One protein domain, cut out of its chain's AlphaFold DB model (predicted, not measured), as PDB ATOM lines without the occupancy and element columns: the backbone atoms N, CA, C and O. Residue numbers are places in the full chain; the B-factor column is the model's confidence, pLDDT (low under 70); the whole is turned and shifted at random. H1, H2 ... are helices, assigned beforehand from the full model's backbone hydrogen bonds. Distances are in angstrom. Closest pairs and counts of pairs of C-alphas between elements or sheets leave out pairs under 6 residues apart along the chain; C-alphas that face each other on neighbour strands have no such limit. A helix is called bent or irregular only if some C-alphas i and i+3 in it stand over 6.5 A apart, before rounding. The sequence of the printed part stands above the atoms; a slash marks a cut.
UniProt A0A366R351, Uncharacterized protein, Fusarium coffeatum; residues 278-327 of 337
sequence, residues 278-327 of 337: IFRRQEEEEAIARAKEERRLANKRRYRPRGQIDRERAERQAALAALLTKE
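Overview. This is residues 278 to 327 of the 337 residues of an uncharacterized protein of Fusarium coffeatum (UniProt A0A366R351). Two long helices, H1 and then H2, meet near their ends at a sharp turn and make a wide, open V or L, with nothing filling the space between the arms. Both arms stick out over nearly their whole length, residues 278 to 300 of H1 and residues 310 to 327 of H2. The printed part has 50 residues with two named helices and no named strand, and its class is all helix. It is extended, with a radius of gyration of the C-alphas of 17.2 A, and only just flat, spanning 49 by 32 by 6 A.

Arrangement. H1, residues 278 to 302, is followed by a tight link of 3 residues and then by H2, residues 306 to 327. The two helices are close but not clearly touching, with 1 pair of C-alphas within 8 A. This closest pair is Arg 301 and Ile 309, whose C-alphas are 7.9 A apart. The lines of H1 and H2 are about perpendicular, but only just, at 71 degrees. Their centres are 27.9 A apart. In H1 every O i to N i+4 pair is within hydrogen-bond range, and in H2 17 of 18 are.

Along the chain. H1 begins at C-alpha 278, at (161.211, 175.435, 208.416), and measures 35.9 A from first to last C-alpha, ending at C-alpha 302, at (172.943, 200.811, 185.916). H2 begins at C-alpha 306, at (180.086, 205.631, 183.299), and measures 31.9 A, ending at C-alpha 327, at (203.281, 184.688, 189.534). Neither helix is bent.

Size, cuts and confidence. The two C-alphas farthest apart are those of Ile 278 and Thr 325, at 49.2 A. The printed part has no cut. The mean pLDDT of the printed part is 83.2, and the model's confidence is under 70 at residues 306 to 309 and at residue 327.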
ATOM      1  N   ILE A 278     160.536 174.197 207.978       85.25
ATOM      2  CA  ILE A 278     161.211 175.435 208.416       85.25
ATOM      3  C   ILE A 278     162.484 175.672 207.602       85.25
ATOM      4  O   ILE A 278     162.664 176.772 207.077       85.25
ATOM      5  N   PHE A 279     163.369 174.676 207.493       91.69
ATOM      6  CA  PHE A 279     164.634 174.841 206.771       91.69
ATOM      7  C   PHE A 279     164.407 175.128 205.284       91.69
ATOM      8  O   PHE A 279     165.033 176.039 204.743       91.69
ATOM      9  N   ARG A 280     163.451 174.440 204.646       91.94
ATOM     10  CA  ARG A 280     163.047 174.716 203.258       91.94
ATOM     11  C   ARG A 280     162.583 176.163 203.086       91.94
ATOM     12  O   ARG A 280     163.031 176.861 202.179       91.94
ATOM     13  N   ARG A 281     161.732 176.645 203.994       91.00
ATOM     14  CA  ARG A 281     161.246 178.028 203.985       91.00
ATOM     15  C   ARG A 281     162.362 179.049 204.224       91.00
ATOM     16  O   ARG A 281     162.362 180.095 203.579       91.00
ATOM     17  N   GLN A 282     163.311 178.763 205.114       93.25
ATOM     18  CA  GLN A 282     164.480 179.622 205.336       93.25
ATOM     19  C   GLN A 282     165.359 179.709 204.084       93.25
ATOM     20  O   GLN A 282     165.727 180.812 203.686       93.25
ATOM     21  N   GLU A 283     165.631 178.588 203.409       93.25
ATOM     22  CA  GLU A 283     166.390 178.582 202.153       93.25
ATOM     23  C   GLU A 283     165.672 179.375 201.043       93.25
ATOM     24  O   GLU A 283     166.305 180.158 200.326       93.25
ATOM     25  N   GLU A 284     164.345 179.245 200.931       93.31
ATOM     26  CA  GLU A 284     163.522 180.036 200.008       93.31
ATOM     27  C   GLU A 284     163.576 181.544 200.331       93.31
ATOM     28  O   GLU A 284     163.791 182.368 199.433       93.31
ATOM     29  N   GLU A 285     163.447 181.928 201.604       92.00
ATOM     30  CA  GLU A 285     163.542 183.324 202.055       92.00
ATOM     31  C   GLU A 285     164.958 183.908 201.825       92.00
ATOM     32  O   GLU A 285     165.090 185.041 201.343       92.00
ATOM     33  N   GLU A 286     166.022 183.128 202.046       93.31
ATOM     34  CA  GLU A 286     167.408 183.503 201.734       93.31
ATOM     35  C   GLU A 286     167.677 183.620 200.227       93.31
ATOM     36  O   GLU A 286     168.388 184.531 199.787       93.31
ATOM     37  N   ALA A 287     167.118 182.730 199.405       92.56
ATOM     38  CA  ALA A 287     167.216 182.817 197.949       92.56
ATOM     39  C   ALA A 287     166.537 184.095 197.426       92.56
ATOM     40  O   ALA A 287     167.110 184.821 196.602       92.56
ATOM     41  N   ILE A 288     165.361 184.439 197.965       93.31
ATOM     42  CA  ILE A 288     164.655 185.692 197.667       93.31
ATOM     43  C   ILE A 288     165.477 186.907 198.127       93.31
ATOM     44  O   ILE A 288     165.583 187.894 197.387       93.31
ATOM     45  N   ALA A 289     166.096 186.853 199.311       93.00
ATOM     46  CA  ALA A 289     166.961 187.916 199.817       93.00
ATOM     47  C   ALA A 289     168.187 188.141 198.912       93.00
ATOM     48  O   ALA A 289     168.442 189.280 198.502       93.00
ATOM     49  N   ARG A 290     168.879 187.064 198.511       93.50
ATOM     50  CA  ARG A 290     170.013 187.106 197.570       93.50
ATOM     51  C   ARG A 290     169.610 187.691 196.215       93.50
ATOM     52  O   ARG A 290     170.249 188.636 195.751       93.50
ATOM     53  N   ALA A 291     168.505 187.237 195.620       92.81
ATOM     54  CA  ALA A 291     168.001 187.774 194.351       92.81
ATOM     55  C   ALA A 291     167.621 189.269 194.446       92.81
ATOM     56  O   ALA A 291     167.846 190.059 193.519       92.81
ATOM     57  N   LYS A 292     167.066 189.700 195.587       96.19
ATOM     58  CA  LYS A 292     166.727 191.105 195.862       96.19
ATOM     59  C   LYS A 292     167.980 191.975 196.014       96.19
ATOM     60  O   LYS A 292     167.995 193.103 195.508       96.19
ATOM     61  N   GLU A 293     169.031 191.469 196.657       91.94
ATOM     62  CA  GLU A 293     170.330 192.142 196.729       91.94
ATOM     63  C   GLU A 293     171.027 192.204 195.364       91.94
ATOM     64  O   GLU A 293     171.477 193.282 194.965       91.94
ATOM     65  N   GLU A 294     171.060 191.116 194.596       91.12
ATOM     66  CA  GLU A 294     171.642 191.132 193.254       91.12
ATOM     67  C   GLU A 294     170.945 192.181 192.376       91.12
ATOM     68  O   GLU A 294     171.599 193.022 191.754       91.12
ATOM     69  N   ARG A 295     169.607 192.241 192.416       89.94
ATOM     70  CA  ARG A 295     168.823 193.274 191.724       89.94
ATOM     71  C   ARG A 295     169.136 194.691 192.222       89.94
ATOM     72  O   ARG A 295     169.140 195.635 191.421       89.94
ATOM     73  N   ARG A 296     169.423 194.876 193.518       89.75
ATOM     74  CA  ARG A 296     169.895 196.154 194.092       89.75
ATOM     75  C   ARG A 296     171.263 196.536 193.520       89.75
ATOM     76  O   ARG A 296     171.442 197.679 193.096       89.75
ATOM     77  N   LEU A 297     172.202 195.593 193.446       86.12
ATOM     78  CA  LEU A 297     173.543 195.801 192.895       86.12
ATOM     79  C   LEU A 297     173.517 196.046 191.378       86.12
ATOM     80  O   LEU A 297     174.190 196.959 190.901       86.12
ATOM     81  N   ALA A 298     172.691 195.321 190.623       84.00
ATOM     82  CA  ALA A 298     172.483 195.531 189.192       84.00
ATOM     83  C   ALA A 298     171.910 196.930 188.897       84.00
ATOM     84  O   ALA A 298     172.417 197.640 188.028       84.00
ATOM     85  N   ASN A 299     170.923 197.389 189.678       85.88
ATOM     86  CA  ASN A 299     170.438 198.769 189.589       85.88
ATOM     87  C   ASN A 299     171.523 199.791 189.975       85.88
ATOM     88  O   ASN A 299     171.700 200.783 189.269       85.88
ATOM     89  N   LYS A 300     172.312 199.539 191.030       85.50
ATOM     90  CA  LYS A 300     173.451 200.397 191.411       85.50
ATOM     91  C   LYS A 300     174.493 200.499 190.286       85.50
ATOM     92  O   LYS A 300     174.995 201.589 190.033       85.50
ATOM     93  N   ARG A 301     174.772 199.405 189.565       78.75
ATOM     94  CA  ARG A 301     175.617 199.398 188.354       78.75
ATOM     95  C   ARG A 301     174.988 200.222 187.221       78.75
ATOM     96  O   ARG A 301     175.691 201.011 186.602       78.75
ATOM     97  N   ARG A 302     173.675 200.101 186.988       76.62
ATOM     98  CA  ARG A 302     172.943 200.811 185.916       76.62
ATOM     99  C   ARG A 302     172.961 202.339 186.050       76.62
ATOM    100  O   ARG A 302     172.969 203.024 185.030       76.62
ATOM    101  N   TYR A 303     172.951 202.862 187.278       73.75
ATOM    102  CA  TYR A 303     172.903 204.306 187.557       73.75
ATOM    103  C   TYR A 303     174.238 204.909 188.032       73.75
ATOM    104  O   TYR A 303     174.287 206.089 188.373       73.75
ATOM    105  N   ARG A 304     175.337 204.142 188.029       74.69
ATOM    106  CA  ARG A 304     176.682 204.691 188.264       74.69
ATOM    107  C   ARG A 304     177.130 205.556 187.075       74.69
ATOM    108  O   ARG A 304     176.876 205.185 185.925       74.69
ATOM    109  N   PRO A 305     177.823 206.687 187.307       77.44
ATOM    110  CA  PRO A 305     178.387 207.485 186.223       77.44
ATOM    111  C   PRO A 305     179.430 206.649 185.470       77.44
ATOM    112  O   PRO A 305     180.324 206.068 186.085       77.44
ATOM    113  N   ARG A 306     179.320 206.581 184.135       69.44
ATOM    114  CA  ARG A 306     180.086 205.631 183.299       69.44
ATOM    115  C   ARG A 306     181.599 205.676 183.554       69.44
ATOM    116  O   ARG A 306     182.202 204.629 183.755       69.44
ATOM    117  N   GLY A 307     182.169 206.872 183.717       69.69
ATOM    118  CA  GLY A 307     183.595 207.058 184.014       69.69
ATOM    119  C   GLY A 307     184.094 206.488 185.354       69.69
ATOM    120  O   GLY A 307     185.303 206.405 185.541       69.69
ATOM    121  N   GLN A 308     183.220 206.079 186.283       69.19
ATOM    122  CA  GLN A 308     183.621 205.269 187.448       69.19
ATOM    123  C   GLN A 308     183.652 203.768 187.130       69.19
ATOM    124  O   GLN A 308     184.483 203.054 187.677       69.19
ATOM    125  N   ILE A 309     182.780 203.287 186.238       69.06
ATOM    126  CA  ILE A 309     182.723 201.873 185.833       69.06
ATOM    127  C   ILE A 309     183.950 201.520 184.989       69.06
ATOM    128  O   ILE A 309     184.551 200.469 185.195       69.06
ATOM    129  N   ASP A 310     184.351 202.411 184.080       73.19
ATOM    130  CA  ASP A 310     185.528 202.196 183.235       73.19
ATOM    131  C   ASP A 310     186.831 202.238 184.058       73.19
ATOM    132  O   ASP A 310     187.729 201.436 183.812       73.19
ATOM    133  N   ARG A 311     186.894 203.077 185.106       75.75
ATOM    134  CA  ARG A 311     187.984 203.057 186.103       75.75
ATOM    135  C   ARG A 311     188.002 201.757 186.907       75.75
ATOM    136  O   ARG A 311     189.035 201.111 186.936       75.75
ATOM    137  N   GLU A 312     186.870 201.328 187.471       77.19
ATOM    138  CA  GLU A 312     186.770 200.069 188.238       77.19
ATOM    139  C   GLU A 312     187.094 198.835 187.367       77.19
ATOM    140  O   GLU A 312     187.637 197.842 187.852       77.19
ATOM    141  N   ARG A 313     186.784 198.878 186.061       81.31
ATOM    142  CA  ARG A 313     187.172 197.833 185.099       81.31
ATOM    143  C   ARG A 313     188.675 197.849 184.821       81.31
ATOM    144  O   ARG A 313     189.286 196.787 184.890       81.31
ATOM    145  N   ALA A 314     189.252 199.016 184.529       80.06
ATOM    146  CA  ALA A 314     190.686 199.158 184.292       80.06
ATOM    147  C   ALA A 314     191.504 198.775 185.536       80.06
ATOM    148  O   ALA A 314     192.497 198.071 185.418       80.06
ATOM    149  N   GLU A 315     191.041 199.152 186.728       83.00
ATOM    150  CA  GLU A 315     191.638 198.796 188.017       83.00
ATOM    151  C   GLU A 315     191.574 197.285 188.282       83.00
ATOM    152  O   GLU A 315     192.590 196.693 188.630       83.00
ATOM    153  N   ARG A 316     190.435 196.616 188.027       82.81
ATOM    154  CA  ARG A 316     190.368 195.141 188.104       82.81
ATOM    155  C   ARG A 316     191.281 194.452 187.092       82.81
ATOM    156  O   ARG A 316     191.902 193.452 187.433       82.81
ATOM    157  N   GLN A 317     191.360 194.957 185.861       83.50
ATOM    158  CA  GLN A 317     192.250 194.397 184.839       83.50
ATOM    159  C   GLN A 317     193.725 194.608 185.202       83.50
ATOM    160  O   GLN A 317     194.509 193.678 185.065       83.50
ATOM    161  N   ALA A 318     194.084 195.777 185.738       82.69
ATOM    162  CA  ALA A 318     195.420 196.060 186.250       82.69
ATOM    163  C   ALA A 318     195.764 195.200 187.476       82.69
ATOM    164  O   ALA A 318     196.880 194.704 187.559       82.69
ATOM    165  N   ALA A 319     194.819 194.960 188.390       83.25
ATOM    166  CA  ALA A 319     195.022 194.084 189.543       83.25
ATOM    167  C   ALA A 319     195.223 192.615 189.132       83.25
ATOM    168  O   ALA A 319     196.127 191.963 189.644       83.25
ATOM    169  N   LEU A 320     194.435 192.103 188.178       82.94
ATOM    170  CA  LEU A 320     194.626 190.754 187.632       82.94
ATOM    171  C   LEU A 320     195.944 190.632 186.856       82.94
ATOM    172  O   LEU A 320     196.660 189.652 187.035       82.94
ATOM    173  N   ALA A 321     196.306 191.640 186.058       78.00
ATOM    174  CA  ALA A 321     197.605 191.685 185.393       78.00
ATOM    175  C   ALA A 321     198.760 191.728 186.407       78.00
ATOM    176  O   ALA A 321     199.729 191.001 186.239       78.00
ATOM    177  N   ALA A 322     198.634 192.507 187.487       80.25
ATOM    178  CA  ALA A 322     199.636 192.604 188.548       80.25
ATOM    179  C   ALA A 322     199.774 191.319 189.387       80.25
ATOM    180  O   ALA A 322     200.834 191.084 189.965       80.25
ATOM    181  N   LEU A 323     198.725 190.492 189.476       79.62
ATOM    182  CA  LEU A 323     198.814 189.147 190.053       79.62
ATOM    183  C   LEU A 323     199.548 188.197 189.097       79.62
ATOM    184  O   LEU A 323     200.529 187.587 189.507       79.62
ATOM    185  N   LEU A 324     199.168 188.170 187.815       77.44
ATOM    186  CA  LEU A 324     199.838 187.352 186.795       77.44
ATOM    187  C   LEU A 324     201.328 187.705 186.633       77.44
ATOM    188  O   LEU A 324     202.154 186.813 186.472       77.44
ATOM    189  N   THR A 325     201.707 188.986 186.713       72.31
ATOM    190  CA  THR A 325     203.128 189.376 186.679       72.31
ATOM    191  C   THR A 325     203.882 188.935 187.927       72.31
ATOM    192  O   THR A 325     205.055 188.610 187.815       72.31
ATOM    193  N   LYS A 326     203.231 188.897 189.099       70.62
ATOM    194  CA  LYS A 326     203.857 188.402 190.335       70.62
ATOM    195  C   LYS A 326     204.063 186.891 190.312       70.62
ATOM    196  O   LYS A 326     205.100 186.440 190.777       70.62
ATOM    197  N   GLU A 327     203.122 186.134 189.747       65.38
ATOM    198  CA  GLU A 327     203.281 184.688 189.534       65.38
ATOM    199  C   GLU A 327     204.445 184.402 188.565       65.38
ATOM    200  O   GLU A 327     205.338 183.618 188.881       65.38
TER     201      GLU A 327